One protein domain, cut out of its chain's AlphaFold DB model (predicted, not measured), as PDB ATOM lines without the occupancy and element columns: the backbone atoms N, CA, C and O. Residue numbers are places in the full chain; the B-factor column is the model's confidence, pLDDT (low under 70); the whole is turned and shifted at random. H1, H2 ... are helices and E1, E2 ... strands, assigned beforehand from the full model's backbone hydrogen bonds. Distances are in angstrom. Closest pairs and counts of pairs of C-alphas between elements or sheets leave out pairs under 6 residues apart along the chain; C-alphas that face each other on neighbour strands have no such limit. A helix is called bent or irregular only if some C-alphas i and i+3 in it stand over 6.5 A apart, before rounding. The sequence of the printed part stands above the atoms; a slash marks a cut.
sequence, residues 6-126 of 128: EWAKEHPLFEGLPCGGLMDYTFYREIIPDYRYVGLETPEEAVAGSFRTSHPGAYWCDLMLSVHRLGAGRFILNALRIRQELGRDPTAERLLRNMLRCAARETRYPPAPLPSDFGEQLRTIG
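Overview. This is residues 6 to 126 of the 128 residues of an uncharacterized protein of Bauldia sp (UniProt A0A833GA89). What is the main picture? A narrow curled sheet, most of it two bent hairpins in a row, E2 with E3 and E3 with E4, has the short strand E1 at one edge, while the long helix H2 only grazes it beside E4. The small helix H3 lies at the end of a long link, apart from the other named elements. What is it made of? The printed part has 121 residues, 56 of them, under half, in named elements, in the order E1 H1 E2 E3 E4 H2 H3; the sheet runs E1 E2 E3 E4, antiparallel throughout, and the class is mixed, helices and strands. How large is it? It is only just compact, close to loose, with a radius of gyration of the C-alphas of 16.4 A and spans of 48 by 38 by 24 A.

Along the chain. Where does the printed part begin? E1, residues 6 to 8, begins at C-alpha 6 (3.174, 101.933, -120.545), and H1 is residues 25 to 28. Which strands follow? E2, residues 45 to 52, is 20.3 A long and bends by 65 degrees at residue 48. E3, residues 60 to 70, is 26.7 A long and bends by 71 degrees at residue 65; E4, residues 73 to 78, is 16.6 A long. Where are the later helices? H2, residues 90 to 106, is 25.4 A long; H3, residues 118 to 124, is 9.8 A long and ends at C-alpha 124 (26.737, 115.029, -138.764).

Arrangement. How do the strands pair? E1 and E2 are antiparallel at 159 degrees, with N 7 and O 49 2.9 A apart, and residues 7 to 8 of E1 also pair antiparallel with residues 21 to 22. E2, E3 and E4 form a meander, each strand the antiparallel neighbour of the one before, with N 50 and O 62 at 3.0 A and N 75 and O 68 at 2.8 A. Where are the helices? H2 only grazes the sheet with residues 99 to 106; its closest C-alphas to E4 are Met 99 and Ile 76, 7.9 A apart. H1, not on the sheet, is close to but not clearly touching H2, the closest C-alphas being Phe 27 and Thr 91, 6.4 A apart. Are the helix backbones complete? Every O i to N i+4 pair is within hydrogen-bond range in H3 and 12 of 13 are in H2; H1 is too short for such a pair, and its 1 O i to N i+3 pair is not within range.

Size, cuts and confidence. How far does it reach? The two C-alphas farthest apart, those of Pro 56 and Pro 110, are 51.8 A apart. Which links are long? Those from E1 to H1, H1 to E2, E4 to H2 and H2 to H3 are long, and the printed part has no cut. Where is confidence low? The mean pLDDT of the printed part is 92.9, and residues 57 to 58 are under 70.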
ATOM      1  N   GLU A   6       3.007 101.984-119.096       94.50
ATOM      2  CA  GLU A   6       3.174 101.933-120.545       94.50
ATOM      3  C   GLU A   6       1.890 102.356-121.252       94.50
ATOM      4  O   GLU A   6       0.784 101.978-120.868       94.50
ATOM      5  N   TRP A   7       2.040 103.099-122.344       96.56
ATOM      6  CA  TRP A   7       0.934 103.567-123.164       96.56
ATOM      7  C   TRP A   7       1.184 103.300-124.646       96.56
ATOM      8  O   TRP A   7       2.323 103.256-125.119       96.56
ATOM      9  N   ALA A   8       0.088 103.151-125.386       97.88
ATOM     10  CA  ALA A   8       0.052 103.038-126.836       97.88
ATOM     11  C   ALA A   8      -0.988 104.013-127.393       97.88
ATOM     12  O   ALA A   8      -2.164 103.956-127.024       97.88
ATOM     13  N   LYS A   9      -0.571 104.889-128.308       97.56
ATOM     14  CA  LYS A   9      -1.484 105.767-129.045       97.56
ATOM     15  C   LYS A   9      -2.350 104.934-129.995       97.56
ATOM     16  O   LYS A   9      -1.899 103.911-130.509       97.56
ATOM     17  N   GLU A  10      -3.568 105.395-130.272       97.94
ATOM     18  CA  GLU A  10      -4.334 104.887-131.412       97.94
ATOM     19  C   GLU A  10      -3.552 105.175-132.702       97.94
ATOM     20  O   GLU A  10      -3.323 106.329-133.075       97.94
ATOM     21  N   HIS A  11      -3.042 104.119-133.332       97.75
ATOM     22  CA  HIS A  11      -2.084 104.240-134.423       97.75
ATOM     23  C   HIS A  11      -2.148 103.011-135.342       97.75
ATOM     24  O   HIS A  11      -2.319 101.902-134.834       97.75
ATOM     25  N   PRO A  12      -1.925 103.143-136.668       97.25
ATOM     26  CA  PRO A  12      -1.924 102.003-137.595       97.25
ATOM     27  C   PRO A  12      -0.960 100.868-137.220       97.25
ATOM     28  O   PRO A  12      -1.191  99.712-137.560       97.25
ATOM     29  N   LEU A  13       0.106 101.170-136.472       97.50
ATOM     30  CA  LEU A  13       1.010 100.141-135.943       97.50
ATOM     31  C   LEU A  13       0.316  99.196-134.951       97.50
ATOM     32  O   LEU A  13       0.650  98.017-134.911       97.50
ATOM     33  N   PHE A  14      -0.703  99.666-134.235       98.06
ATOM     34  CA  PHE A  14      -1.522  98.874-133.316       98.06
ATOM     35  C   PHE A  14      -2.866  98.442-133.924       98.06
ATOM     36  O   PHE A  14      -3.754  98.008-133.197       98.06
ATOM     37  N   GLU A  15      -3.044  98.518-135.249       97.94
ATOM     38  CA  GLU A  15      -4.288  98.100-135.905       97.94
ATOM     39  C   GLU A  15      -4.673  96.655-135.521       97.94
ATOM     40  O   GLU A  15      -3.905  95.708-135.731       97.94
ATOM     41  N   GLY A  16      -5.874  96.492-134.958       96.75
ATOM     42  CA  GLY A  16      -6.383  95.204-134.478       96.75
ATOM     43  C   GLY A  16      -5.823  94.745-133.126       96.75
ATOM     44  O   GLY A  16      -6.005  93.580-132.778       96.75
ATOM     45  N   LEU A  17      -5.147  95.624-132.381       97.56
ATOM     46  CA  LEU A  17      -4.669  95.393-131.017       97.56
ATOM     47  C   LEU A  17      -5.242  96.452-130.054       97.56
ATOM     48  O   LEU A  17      -5.534  97.571-130.488       97.56
ATOM     49  N   PRO A  18      -5.390  96.150-128.748       97.50
ATOM     50  CA  PRO A  18      -5.852  97.131-127.765       97.50
ATOM     51  C   PRO A  18      -4.905  98.338-127.678       97.50
ATOM     52  O   PRO A  18      -3.736  98.182-127.340       97.50
ATOM     53  N   CYS A  19      -5.367  99.546-127.985       97.44
ATOM     54  CA  CYS A  19      -4.559 100.770-127.923       97.44
ATOM     55  C   CYS A  19      -5.449 101.998-127.660       97.44
ATOM     56  O   CYS A  19      -6.656 101.854-127.477       97.44
ATOM     57  N   GLY A  20      -4.858 103.198-127.612       96.62
ATOM     58  CA  GLY A  20      -5.565 104.451-127.309       96.62
ATOM     59  C   GLY A  20      -5.462 104.891-125.844       96.62
ATOM     60  O   GLY A  20      -6.272 105.687-125.379       96.62
ATOM     61  N   GLY A  21      -4.481 104.376-125.101       95.44
ATOM     62  CA  GLY A  21      -4.326 104.616-123.669       95.44
ATOM     63  C   GLY A  21      -3.227 103.747-123.067       95.44
ATOM     64  O   GLY A  21      -2.228 103.465-123.730       95.44
ATOM     65  N   LEU A  22      -3.415 103.321-121.817       95.38
ATOM     66  CA  LEU A  22      -2.499 102.393-121.152       95.38
ATOM     67  C   LEU A  22      -2.495 101.024-121.842       95.38
ATOM     68  O   LEU A  22      -3.529 100.548-122.314       95.38
ATOM     69  N   MET A  23      -1.328 100.388-121.900       95.62
ATOM     70  CA  MET A  23      -1.179  99.048-122.458       95.62
ATOM     71  C   MET A  23      -1.798  97.995-121.531       95.62
ATOM     72  O   MET A  23      -1.451  97.902-120.357       95.62
ATOM     73  N   ASP A  24      -2.661  97.138-122.081       94.50
ATOM     74  CA  ASP A  24      -3.174  95.960-121.378       94.50
ATOM     75  C   ASP A  24      -2.097  94.865-121.299       94.50
ATOM     76  O   ASP A  24      -1.683  94.281-122.305       94.50
ATOM     77  N   TYR A  25      -1.648  94.551-120.088       93.75
ATOM     78  CA  TYR A  25      -0.620  93.535-119.853       93.75
ATOM     79  C   TYR A  25      -1.060  92.105-120.173       93.75
ATOM     80  O   TYR A  25      -0.207  91.226-120.252       93.75
ATOM     81  N   THR A  26      -2.348  91.853-120.398       94.38
ATOM     82  CA  THR A  26      -2.819  90.583-120.970       94.38
ATOM     83  C   THR A  26      -2.273  90.383-122.385       94.38
ATOM     84  O   THR A  26      -2.008  89.253-122.783       94.38
ATOM     85  N   PHE A  27      -2.070  91.476-123.127       95.38
ATOM     86  CA  PHE A  27      -1.614  91.457-124.518       95.38
ATOM     87  C   PHE A  27      -0.140  91.821-124.674       95.38
ATOM     88  O   PHE A  27       0.520  91.299-125.567       95.38
ATOM     89  N   TYR A  28       0.364  92.745-123.851       96.75
ATOM     90  CA  TYR A  28       1.651  93.392-124.109       96.75
ATOM     91  C   TYR A  28       2.792  92.965-123.188       96.75
ATOM     92  O   TYR A  28       3.941  93.279-123.492       96.75
ATOM     93  N   ARG A  29       2.519  92.258-122.082       95.06
ATOM     94  CA  ARG A  29       3.527  91.970-121.042       95.06
ATOM     95  C   ARG A  29       4.817  91.377-121.598       95.06
ATOM     96  O   ARG A  29       5.889  91.855-121.243       95.06
ATOM     97  N   GLU A  30       4.716  90.371-122.460       96.12
ATOM     98  CA  GLU A  30       5.889  89.641-122.957       96.12
ATOM     99  C   GLU A  30       6.715  90.466-123.954       96.12
ATOM    100  O   GLU A  30       7.913  90.232-124.130       96.12
ATOM    101  N   ILE A  31       6.102  91.478-124.579       96.94
ATOM    102  CA  ILE A  31       6.773  92.322-125.570       96.94
ATOM    103  C   ILE A  31       7.290  93.649-125.009       96.94
ATOM    104  O   ILE A  31       8.063  94.335-125.689       96.94
ATOM    105  N   ILE A  32       6.878  94.028-123.795       96.19
ATOM    106  CA  ILE A  32       7.386  95.217-123.112       96.19
ATOM    107  C   ILE A  32       8.892  95.008-122.849       96.19
ATOM    108  O   ILE A  32       9.287  94.004-122.259       96.19
ATOM    109  N   PRO A  33       9.768  95.915-123.316       95.12
ATOM    110  CA  PRO A  33      11.206  95.721-123.206       95.12
ATOM    111  C   PRO A  33      11.728  96.042-121.805       95.12
ATOM    112  O   PRO A  33      11.015  96.596-120.969       95.12
ATOM    113  N   ASP A  34      13.019  95.811-121.576       91.56
ATOM    114  CA  ASP A  34      13.740  96.353-120.412       91.56
ATOM    115  C   ASP A  34      14.372  97.721-120.724       91.56
ATOM    116  O   ASP A  34      14.415  98.612-119.876       91.56
ATOM    117  N   TYR A  35      14.800  97.918-121.974       90.25
ATOM    118  CA  TYR A  35      15.431  99.147-122.455       90.25
ATOM    119  C   TYR A  35      14.414 100.106-123.078       90.25
ATOM    120  O   TYR A  35      13.394  99.682-123.627       90.25
ATOM    121  N   ARG A  36      14.678 101.409-122.978       91.69
ATOM    122  CA  ARG A  36      13.839 102.487-123.518       91.69
ATOM    123  C   ARG A  36      14.715 103.564-124.133       91.69
ATOM    124  O   ARG A  36      15.860 103.731-123.714       91.69
ATOM    125  N   TYR A  37      14.156 104.312-125.072       94.56
ATOM    126  CA  TYR A  37      14.825 105.477-125.625       94.56
ATOM    127  C   TYR A  37      14.464 106.734-124.835       94.56
ATOM    128  O   TYR A  37      13.290 107.011-124.585       94.56
ATOM    129  N   VAL A  38      15.489 107.499-124.472       92.69
ATOM    130  CA  VAL A  38      15.394 108.785-123.773       92.69
ATOM    131  C   VAL A  38      16.300 109.796-124.462       92.69
ATOM    132  O   VAL A  38      17.277 109.406-125.097       92.69
ATOM    133  N   GLY A  39      15.978 111.085-124.340       89.62
ATOM    134  CA  GLY A  39      16.804 112.160-124.903       89.62
ATOM    135  C   GLY A  39      16.916 112.140-126.430       89.62
ATOM    136  O   GLY A  39      17.870 112.691-126.967       89.62
ATOM    137  N   LEU A  40      15.977 111.486-127.122       87.62
ATOM    138  CA  LEU A  40      15.887 111.550-128.577       87.62
ATOM    139  C   LEU A  40      15.414 112.937-129.019       87.62
ATOM    140  O   LEU A  40      14.673 113.606-128.293       87.62
ATOM    141  N   GLU A  41      15.769 113.320-130.245       89.12
ATOM    142  CA  GLU A  41      15.051 114.384-130.941       89.12
ATOM    143  C   GLU A  41      13.558 114.047-131.045       89.12
ATOM    144  O   GLU A  41      13.156 112.876-131.029       89.12
ATOM    145  N   THR A  42      12.726 115.088-131.128       92.56
ATOM    146  CA  THR A  42      11.275 114.929-131.218       92.56
ATOM    147  C   THR A  42      10.927 114.070-132.438       92.56
ATOM    148  O   THR A  42      11.197 114.496-133.564       92.56
ATOM    149  N   PRO A  43      10.317 112.886-132.249       95.94
ATOM    150  CA  PRO A  43       9.911 112.048-133.369       95.94
ATOM    151  C   PRO A  43       8.809 112.732-134.180       95.94
ATOM    152  O   PRO A  43       8.046 113.541-133.648       95.94
ATOM    153  N   GLU A  44       8.652 112.334-135.443       96.31
ATOM    154  CA  GLU A  44       7.466 112.700-136.228       96.31
ATOM    155  C   GLU A  44       6.201 112.161-135.548       96.31
ATOM    156  O   GLU A  44       5.198 112.864-135.444       96.31
ATOM    157  N   GLU A  45       6.276 110.937-135.007       97.06
ATOM    158  CA  GLU A  45       5.203 110.350-134.205       97.06
ATOM    159  C   GLU A  45       5.751 109.607-132.978       97.06
ATOM    160  O   GLU A  45       6.495 108.629-133.092       97.06
ATOM    161  N   ALA A  46       5.332 110.024-131.781       96.88
ATOM    162  CA  ALA A  46       5.476 109.232-130.562       96.88
ATOM    163  C   ALA A  46       4.321 108.217-130.492       96.88
ATOM    164  O   ALA A  46       3.162 108.596-130.315       96.88
ATOM    165  N   VAL A  47       4.627 106.931-130.680       98.00
ATOM    166  CA  VAL A  47       3.609 105.889-130.897       98.00
ATOM    167  C   VAL A  47       3.338 105.081-129.628       98.00
ATOM    168  O   VAL A  47       2.179 104.816-129.305       98.00
ATOM    169  N   ALA A  48       4.389 104.702-128.903       98.00
ATOM    170  CA  ALA A  48       4.280 104.072-127.595       98.00
ATOM    171  C   ALA A  48       5.458 104.457-126.705       98.00
ATOM    172  O   ALA A  48       6.595 104.603-127.170       98.00
ATOM    173  N   GLY A  49       5.199 104.551-125.410       96.38
ATOM    174  CA  GLY A  49       6.188 104.948-124.422       96.38
ATOM    175  C   GLY A  49       5.786 104.523-123.025       96.38
ATOM    176  O   GLY A  49       4.782 103.838-122.836       96.38
ATOM    177  N   SER A  50       6.579 104.928-122.047       94.25
ATOM    178  CA  SER A  50       6.212 104.775-120.649       94.25
ATOM    179  C   SER A  50       6.418 106.074-119.894       94.25
ATOM    180  O   SER A  50       7.202 106.940-120.300       94.25
ATOM    181  N   PHE A  51       5.668 106.235-118.814       90.88
ATOM    182  CA  PHE A  51       5.876 107.330-117.886       90.88
ATOM    183  C   PHE A  51       5.818 106.855-116.439       90.88
ATOM    184  O   PHE A  51       5.284 105.795-116.111       90.88
ATOM    185  N   ARG A  52       6.397 107.667-115.559       87.25
ATOM    186  CA  ARG A  52       6.348 107.492-114.109       87.25
ATOM    187  C   ARG A  52       6.119 108.848-113.464       87.25
ATOM    188  O   ARG A  52       6.972 109.727-113.562       87.25
ATOM    189  N   THR A  53       4.989 108.993-112.780       81.69
ATOM    190  CA  THR A  53       4.570 110.255-112.145       81.69
ATOM    191  C   THR A  53       4.601 110.210-110.618       81.69
ATOM    192  O   THR A  53       4.717 111.249-109.982       81.69
ATOM    193  N   SER A  54       4.523 109.023-110.011       74.69
ATOM    194  CA  SER A  54       4.264 108.846-108.573       74.69
ATOM    195  C   SER A  54       5.498 108.525-107.716       74.69
ATOM    196  O   SER A  54       5.360 108.240-106.527       74.69
ATOM    197  N   HIS A  55       6.711 108.557-108.280       71.94
ATOM    198  CA  HIS A  55       7.931 108.260-107.525       71.94
ATOM    199  C   HIS A  55       8.571 109.536-106.958       71.94
ATOM    200  O   HIS A  55       8.824 110.470-107.727       71.94
ATOM    201  N   PRO A  56       8.877 109.590-105.646       73.31
ATOM    202  CA  PRO A  56       9.531 110.745-105.044       73.31
ATOM    203  C   PRO A  56      10.825 111.111-105.777       73.31
ATOM    204  O   PRO A  56      11.709 110.277-105.952       73.31
ATOM    205  N   GLY A  57      10.928 112.371-106.197       69.69
ATOM    206  CA  GLY A  57      12.160 112.942-106.735       69.69
ATOM    207  C   GLY A  57      12.447 112.690-108.216       69.69
ATOM    208  O   GLY A  57      13.481 113.169-108.674       69.69
ATOM    209  N   ALA A  58      11.588 112.002-108.985       68.62
ATOM    210  CA  ALA A  58      11.835 111.893-110.425       68.62
ATOM    211  C   ALA A  58      10.597 111.570-111.283       68.62
ATOM    212  O   ALA A  58      10.019 110.485-111.191       68.62
ATOM    213  N   TYR A  59      10.268 112.497-112.188       81.00
ATOM    214  CA  TYR A  59       9.423 112.256-113.355       81.00
ATOM    215  C   TYR A  59      10.259 111.614-114.462       81.00
ATOM    216  O   TYR A  59      11.366 112.074-114.743       81.00
ATOM    217  N   TRP A  60       9.723 110.577-115.098       85.62
ATOM    218  CA  TRP A  60      10.362 109.940-116.247       85.62
ATOM    219  C   TRP A  60       9.355 109.769-117.367       85.62
ATOM    220  O   TRP A  60       8.237 109.316-117.121       85.62
ATOM    221  N   CYS A  61       9.792 110.084-118.582       88.62
ATOM    222  CA  CYS A  61       9.115 109.742-119.820       88.62
ATOM    223  C   CYS A  61      10.125 109.175-120.797       88.62
ATOM    224  O   CYS A  61      11.225 109.707-120.948       88.62
ATOM    225  N   ASP A  62       9.728 108.107-121.464       93.81
ATOM    226  CA  ASP A  62      10.564 107.417-122.424       93.81
ATOM    227  C   ASP A  62       9.723 106.831-123.557       93.81
ATOM    228  O   ASP A  62       8.495 106.728-123.464       93.81
ATOM    229  N   LEU A  63      10.388 106.495-124.661       96.88
ATOM    230  CA  LEU A  63       9.753 105.927-125.842       96.88
ATOM    231  C   LEU A  63      10.185 104.478-126.051       96.88
ATOM    232  O   LEU A  63      11.350 104.106-125.888       96.88
ATOM    233  N   MET A  64       9.215 103.664-126.457       96.94
ATOM    234  CA  MET A  64       9.405 102.279-126.890       96.94
ATOM    235  C   MET A  64       9.215 102.128-128.393       96.94
ATOM    236  O   MET A  64       9.831 101.259-129.002       96.94
ATOM    237  N   LEU A  65       8.343 102.947-128.981       97.81
ATOM    238  CA  LEU A  65       8.018 102.906-130.396       97.81
ATOM    239  C   LEU A  65       7.781 104.326-130.903       97.81
ATOM    240  O   LEU A  65       6.975 105.071-130.342       97.81
ATOM    241  N   SER A  66       8.485 104.702-131.963       97.75
ATOM    242  CA  SER A  66       8.382 106.034-132.562       97.75
ATOM    243  C   SER A  66       8.682 106.007-134.055       97.75
ATOM    244  O   SER A  66       9.360 105.100-134.540       97.75
ATOM    245  N   VAL A  67       8.162 106.996-134.777       96.88
ATOM    246  CA  VAL A  67       8.430 107.218-136.202       96.88
ATOM    247  C   VAL A  67       9.290 108.464-136.340       96.88
ATOM    248  O   VAL A  67       8.979 109.503-135.761       96.88
ATOM    249  N   HIS A  68      10.367 108.352-137.108       95.38
ATOM    250  CA  HIS A  68      11.344 109.413-137.333       95.38
ATOM    251  C   HIS A  68      11.525 109.649-138.826       95.38
ATOM    252  O   HIS A  68      11.410 108.716-139.625       95.38
ATOM    253  N   ARG A  69      11.844 110.887-139.204       92.44
ATOM    254  CA  ARG A  69      12.189 111.230-140.586       92.44
ATOM    255  C   ARG A  69      13.692 111.155-140.790       92.44
ATOM    256  O   ARG A  69      14.458 111.568-139.926       92.44
ATOM    257  N   LEU A  70      14.094 110.692-141.966       89.25
ATOM    258  CA  LEU A  70      15.464 110.818-142.449       89.25
ATOM    259  C   LEU A  70      15.417 111.138-143.945       89.25
ATOM    260  O   LEU A  70      14.991 110.319-144.763       89.25
ATOM    261  N   GLY A  71      15.805 112.366-144.294       88.94
ATOM    262  CA  GLY A  71      15.653 112.893-145.649       88.94
ATOM    263  C   GLY A  71      14.192 112.880-146.118       88.94
ATOM    264  O   GLY A  71      13.289 113.360-145.429       88.94
ATOM    265  N   ALA A  72      13.953 112.323-147.307       88.94
ATOM    266  CA  ALA A  72      12.612 112.194-147.885       88.94
ATOM    267  C   ALA A  72      11.800 111.014-147.315       88.94
ATOM    268  O   ALA A  72      10.611 110.904-147.611       88.94
ATOM    269  N   GLY A  73      12.433 110.133-146.535       89.44
ATOM    270  CA  GLY A  73      11.829 108.915-146.009       89.44
ATOM    271  C   GLY A  73      11.581 108.958-144.506       89.44
ATOM    272  O   GLY A  73      11.831 109.955-143.819       89.44
ATOM    273  N   ARG A  74      11.084 107.828-144.000       91.75
ATOM    274  CA  ARG A  74      10.741 107.621-142.595       91.75
ATOM    275  C   ARG A  74      11.245 106.265-142.128       91.75
ATOM    276  O   ARG A  74      11.313 105.320-142.912       91.75
ATOM    277  N   PHE A  75      11.568 106.154-140.848       93.44
ATOM    278  CA  PHE A  75      11.907 104.884-140.221       93.44
ATOM    279  C   PHE A  75      11.196 104.730-138.880       93.44
ATOM    280  O   PHE A  75      10.851 105.701-138.207       93.44
ATOM    281  N   ILE A  76      10.961 103.476-138.502       96.19
ATOM    282  CA  ILE A  76      10.342 103.114-137.231       96.19
ATOM    283  C   ILE A  76      11.459 102.708-136.276       96.19
ATOM    284  O   ILE A  76      12.184 101.748-136.536       96.19
ATOM    285  N   LEU A  77      11.574 103.417-135.158       96.44
ATOM    286  CA  LEU A  77      12.471 103.064-134.068       96.44
ATOM    287  C   LEU A  77      11.695 102.255-133.026       96.44
ATOM    288  O   LEU A  77      10.728 102.752-132.445       96.44
ATOM    289  N   ASN A  78      12.116 101.009-132.797       97.44
ATOM    290  CA  ASN A  78      11.406 100.043-131.961       97.44
ATOM    291  C   ASN A  78      12.324  99.419-130.900       97.44
ATOM    292  O   ASN A  78      13.291  98.738-131.238       97.44
ATOM    293  N   ALA A  79      11.946  99.566-129.631       97.38
ATOM    294  CA  ALA A  79      12.531  98.854-128.501       97.38
ATOM    295  C   ALA A  79      11.728  97.606-128.099       97.38
ATOM    296  O   ALA A  79      12.284  96.753-127.415       97.38
ATOM    297  N   LEU A  80      10.443  97.489-128.480       97.56
ATOM    298  CA  LEU A  80       9.598  96.350-128.092       97.56
ATOM    299  C   LEU A  80      10.249  95.030-128.518       97.56
ATOM    300  O   LEU A  80      10.855  94.951-129.593       97.56
ATOM    301  N   ARG A  81      10.060  93.972-127.724       97.94
ATOM    302  CA  ARG A  81      10.653  92.637-127.936       97.94
ATOM    303  C   ARG A  81      10.013  91.857-129.096       97.94
ATOM    304  O   ARG A  81       9.926  90.635-129.063       97.94
ATOM    305  N   ILE A  82       9.576  92.551-130.148       97.56
ATOM    306  CA  ILE A  82       8.850  91.982-131.288       97.56
ATOM    307  C   ILE A  82       9.627  90.821-131.896       97.56
ATOM    308  O   ILE A  82       9.081  89.736-132.027       97.56
ATOM    309  N   ARG A  83      10.908  91.029-132.232       97.00
ATOM    310  CA  ARG A  83      11.740  89.992-132.859       97.00
ATOM    311  C   ARG A  83      11.906  88.770-131.953       97.00
ATOM    312  O   ARG A  83      11.928  87.650-132.446       97.00
ATOM    313  N   GLN A  84      12.084  89.000-130.657       97.62
ATOM    314  CA  GLN A  84      12.342  87.967-129.659       97.62
ATOM    315  C   GLN A  84      11.112  87.085-129.421       97.62
ATOM    316  O   GLN A  84      11.275  85.900-129.147       97.62
ATOM    317  N   GLU A  85       9.910  87.644-129.573       98.06
ATOM    318  CA  GLU A  85       8.651  86.943-129.306       98.06
ATOM    319  C   GLU A  85       7.919  86.470-130.583       98.06
ATOM    320  O   GLU A  85       6.781  86.000-130.512       98.06
ATOM    321  N   LEU A  86       8.560  86.530-131.760       97.81
ATOM    322  CA  LEU A  86       7.997  85.948-132.989       97.81
ATOM    323  C   LEU A  86       7.785  84.435-132.843       97.81
ATOM    324  O   LEU A  86       8.605  83.722-132.261       97.81
ATOM    325  N   GLY A  87       6.665  83.941-133.370       97.25
ATOM    326  CA  GLY A  87       6.219  82.554-133.214       97.25
ATOM    327  C   GLY A  87       5.746  82.166-131.806       97.25
ATOM    328  O   GLY A  87       5.281  81.041-131.629       97.25
ATOM    329  N   ARG A  88       5.842  83.065-130.816       97.75
ATOM    330  CA  ARG A  88       5.440  82.822-129.419       97.75
ATOM    331  C   ARG A  88       4.267  83.700-129.003       97.75
ATOM    332  O   ARG A  88       3.320  83.195-128.407       97.75
ATOM    333  N   ASP A  89       4.324  84.986-129.342       97.62
ATOM    334  CA  ASP A  89       3.325  85.980-128.963       97.62
ATOM    335  C   ASP A  89       2.561  86.501-130.205       97.62
ATOM    336  O   ASP A  89       3.162  87.098-131.111       97.62
ATOM    337  N   PRO A  90       1.228  86.312-130.279       97.62
ATOM    338  CA  PRO A  90       0.421  86.806-131.395       97.62
ATOM    339  C   PRO A  90       0.415  88.342-131.521       97.62
ATOM    340  O   PRO A  90       0.227  88.868-132.623       97.62
ATOM    341  N   THR A  91       0.641  89.077-130.432       97.88
ATOM    342  CA  THR A  91       0.779  90.537-130.419       97.88
ATOM    343  C   THR A  91       2.055  90.963-131.145       97.88
ATOM    344  O   THR A  91       1.998  91.857-131.993       97.88
ATOM    345  N   ALA A  92       3.188  90.294-130.896       98.31
ATOM    346  CA  ALA A  92       4.448  90.553-131.606       98.31
ATOM    347  C   ALA A  92       4.303  90.309-133.117       98.31
ATOM    348  O   ALA A  92       4.667  91.144-133.950       98.31
ATOM    349  N   GLU A  93       3.682  89.185-133.463       98.31
ATOM    350  CA  GLU A  93       3.329  88.791-134.826       98.31
ATOM    351  C   GLU A  93       2.460  89.850-135.531       98.31
ATOM    352  O   GLU A  93       2.702  90.216-136.692       98.31
ATOM    353  N   ARG A  94       1.432  90.364-134.851       98.31
ATOM    354  CA  ARG A  94       0.552  91.401-135.401       98.31
ATOM    355  C   ARG A  94       1.286  92.728-135.582       98.31
ATOM    356  O   ARG A  94       1.163  93.323-136.653       98.31
ATOM    357  N   LEU A  95       2.071  93.156-134.594       98.12
ATOM    358  CA  LEU A  95       2.846  94.398-134.656       98.12
ATOM    359  C   LEU A  95       3.810  94.406-135.839       98.12
ATOM    360  O   LEU A  95       3.822  95.370-136.602       98.12
ATOM    361  N   LEU A  96       4.555  93.318-136.055       98.19
ATOM    362  CA  LEU A  96       5.461  93.224-137.201       98.19
ATOM    363  C   LEU A  96       4.704  93.355-138.531       98.19
ATOM    364  O   LEU A  96       5.117  94.115-139.408       98.19
ATOM    365  N   ARG A  97       3.563  92.671-138.687       98.00
ATOM    366  CA  ARG A  97       2.734  92.786-139.903       98.00
ATOM    367  C   ARG A  97       2.222  94.211-140.110       98.00
ATOM    368  O   ARG A  97       2.199  94.683-141.246       98.00
ATOM    369  N   ASN A  98       1.835  94.901-139.043       97.94
ATOM    370  CA  ASN A  98       1.380  96.285-139.117       97.94
ATOM    371  C   ASN A  98       2.527  97.243-139.479       97.94
ATOM    372  O   ASN A  98       2.331  98.118-140.322       97.94
ATOM    373  N   MET A  99       3.733  97.039-138.933       97.12
ATOM    374  CA  MET A  99       4.941  97.784-139.320       97.12
ATOM    375  C   MET A  99       5.240  97.632-140.810       97.12
ATOM    376  O   MET A  99       5.414  98.630-141.509       97.12
ATOM    377  N   LEU A 100       5.213  96.397-141.320       96.00
ATOM    378  CA  LEU A 100       5.422  96.118-142.741       96.00
ATOM    379  C   LEU A 100       4.343  96.765-143.616       96.00
ATOM    380  O   LEU A 100       4.658  97.354-144.646       96.00
ATOM    381  N   ARG A 101       3.073  96.709-143.199       95.44
ATOM    382  CA  ARG A 101       1.971  97.381-143.907       95.44
ATOM    383  C   ARG A 101       2.142  98.895-143.934       95.44
ATOM    384  O   ARG A 101       1.859  99.497-144.965       95.44
ATOM    385  N   CYS A 102       2.582  99.503-142.834       92.31
ATOM    386  CA  CYS A 102       2.838 100.941-142.776       92.31
ATOM    387  C   CYS A 102       3.978 101.327-143.721       92.31
ATOM    388  O   CYS A 102       3.779 102.195-144.566       92.31
ATOM    389  N   ALA A 103       5.109 100.619-143.665       90.50
ATOM    390  CA  ALA A 103       6.240 100.853-144.564       90.50
ATOM    391  C   ALA A 103       5.858 100.661-146.047       90.50
ATOM    392  O   ALA A 103       6.209 101.474-146.900       90.50
ATOM    393  N   ALA A 104       5.057  99.639-146.363       90.81
ATOM    394  CA  ALA A 104       4.601  99.359-147.727       90.81
ATOM    395  C   ALA A 104       3.644 100.422-148.307       90.81
ATOM    396  O   ALA A 104       3.419 100.457-149.517       90.81
ATOM    397  N   ARG A 105       3.053 101.307-147.489       85.56
ATOM    398  CA  ARG A 105       2.247 102.425-148.018       85.56
ATOM    399  C   ARG A 105       3.113 103.432-148.776       85.56
ATOM    400  O   ARG A 105       2.620 104.051-149.717       85.56
ATOM    401  N   GLU A 106       4.381 103.562-148.401       79.62
ATOM    402  CA  GLU A 106       5.315 104.527-148.988       79.62
ATOM    403  C   GLU A 106       6.058 103.990-150.207       79.62
ATOM    404  O   GLU A 106       6.473 104.769-151.058       79.62
ATOM    405  N   THR A 107       6.127 102.668-150.381       82.56
ATOM    406  CA  THR A 107       6.776 102.041-151.549       82.56
ATOM    407  C   THR A 107       6.028 102.269-152.864       82.56
ATOM    408  O   THR A 107       6.470 101.814-153.914       82.56
ATOM    409  N   ARG A 108       4.870 102.938-152.829       81.06
ATOM    410  CA  ARG A 108       4.125 103.347-154.028       81.06
ATOM    411  C   ARG A 108       4.814 104.477-154.790       81.06
ATOM    412  O   ARG A 108       4.506 104.673-155.963       81.06
ATOM    413  N   TYR A 109       5.709 105.213-154.138       81.31
ATOM    414  CA  TYR A 109       6.462 106.297-154.755       81.31
ATOM    415  C   TYR A 109       7.855 105.804-155.164       81.31
ATOM    416  O   TYR A 109       8.437 104.973-154.461       81.31
ATOM    417  N   PRO A 110       8.407 106.293-156.290       86.19
ATOM    418  CA  PRO A 110       9.791 106.003-156.630       86.19
ATOM    419  C   PRO A 110      10.718 106.526-155.518       86.19
ATOM    420  O   PRO A 110      10.417 107.569-154.926       86.19
ATOM    421  N   PRO A 111      11.841 105.841-155.232       88.56
ATOM    422  CA  PRO A 111      12.833 106.346-154.294       88.56
ATOM    423  C   PRO A 111      13.271 107.762-154.677       88.56
ATOM    424  O   PRO A 111      13.558 108.036-155.844       88.56
ATOM    425  N   ALA A 112      13.319 108.659-153.693       90.06
ATOM    426  CA  ALA A 112      13.838 110.003-153.908       90.06
ATOM    427  C   ALA A 112      15.337 109.939-154.267       90.06
ATOM    428  O   ALA A 112      16.044 109.060-153.761       90.06
ATOM    429  N   PRO A 113      15.843 110.854-155.114       91.31
ATOM    430  CA  PRO A 113      17.277 110.959-155.349       91.31
ATOM    431  C   PRO A 113      18.000 111.286-154.039       91.31
ATOM    432  O   PRO A 113      17.466 111.995-153.182       91.31
ATOM    433  N   LEU A 114      19.223 110.775-153.893       90.94
ATOM    434  CA  LEU A 114      20.064 111.111-152.749       90.94
ATOM    435  C   LEU A 114      20.373 112.619-152.750       90.94
ATOM    436  O   LEU A 114      20.711 113.158-153.809       90.94
ATOM    437  N   PRO A 115      20.284 113.294-151.590       90.56
ATOM    438  CA  PRO A 115      20.746 114.670-151.454       90.56
ATOM    439  C   PRO A 115      22.222 114.800-151.852       90.56
ATOM    440  O   PRO A 115      23.025 113.902-151.595       90.56
ATOM    441  N   SER A 116      22.599 115.928-152.457       93.00
ATOM    442  CA  SER A 116      23.990 116.185-152.864       93.00
ATOM    443  C   SER A 116      24.967 116.236-151.683       93.00
ATOM    444  O   SER A 116      26.153 115.973-151.851       93.00
ATOM    445  N   ASP A 117      24.462 116.559-150.496       92.69
ATOM    446  CA  ASP A 117      25.168 116.689-149.221       92.69
ATOM    447  C   ASP A 117      25.021 115.444-148.323       92.69
ATOM    448  O   ASP A 117      25.385 115.475-147.150       92.69
ATOM    449  N   PHE A 118      24.509 114.319-148.841       91.06
ATOM    450  CA  PHE A 118      24.193 113.140-148.023       91.06
ATOM    451  C   PHE A 118      25.379 112.629-147.181       91.06
ATOM    452  O   PHE A 118      25.206 112.270-146.019       91.06
ATOM    453  N   GLY A 119      26.602 112.659-147.722       92.38
ATOM    454  CA  GLY A 119      27.803 112.269-146.972       92.38
ATOM    455  C   GLY A 119      28.165 113.217-145.820       92.38
ATOM    456  O   GLY A 119      28.820 112.806-144.866       92.38
ATOM    457  N   GLU A 120      27.761 114.487-145.870       92.69
ATOM    458  CA  GLU A 120      27.906 115.414-144.736       92.69
ATOM    459  C   GLU A 120      26.821 115.164-143.685       92.69
ATOM    460  O   GLU A 120      27.102 115.212-142.485       92.69
ATOM    461  N   GLN A 121      25.604 114.820-144.119       90.50
ATOM    462  CA  GLN A 121      24.515 114.438-143.218       90.50
ATOM    463  C   GLN A 121      24.883 113.198-142.391       90.50
ATOM    464  O   GLN A 121      24.692 113.208-141.178       90.50
ATOM    465  N   LEU A 122      25.480 112.170-143.014       91.44
ATOM    466  CA  LEU A 122      25.947 110.960-142.320       91.44
ATOM    467  C   LEU A 122      27.028 111.254-141.269       91.44
ATOM    468  O   LEU A 122      26.936 110.766-140.142       91.44
ATOM    469  N   ARG A 123      28.006 112.104-141.599       93.56
ATOM    470  CA  ARG A 123      29.024 112.568-140.640       93.56
ATOM    471  C   ARG A 123      28.409 113.364-139.488       93.56
ATOM    472  O   ARG A 123      28.782 113.178-138.335       93.56
ATOM    473  N   THR A 124      27.424 114.211-139.780       91.19
ATOM    474  CA  THR A 124      26.737 115.029-138.764       91.19
ATOM    475  C   THR A 124      25.996 114.170-137.739       91.19
ATOM    476  O   THR A 124      26.015 114.487-136.553       91.19
ATOM    477  N   ILE A 125      25.391 113.057-138.166       89.00
ATOM    478  CA  ILE A 125      24.727 112.104-137.260       89.00
ATOM    479  C   ILE A 125      25.688 111.074-136.638       89.00
ATOM    480  O   ILE A 125      25.238 110.170-135.936       89.00
ATOM    481  N   GLY A 126      26.998 111.193-136.886       89.69
ATOM    482  CA  GLY A 126      28.026 110.313-136.325       89.69
ATOM    483  C   GLY A 126      28.031 108.895-136.903       89.69
ATOM    484  O   GLY A 126      28.446 107.963-136.215       89.69
TER     485      GLY A 126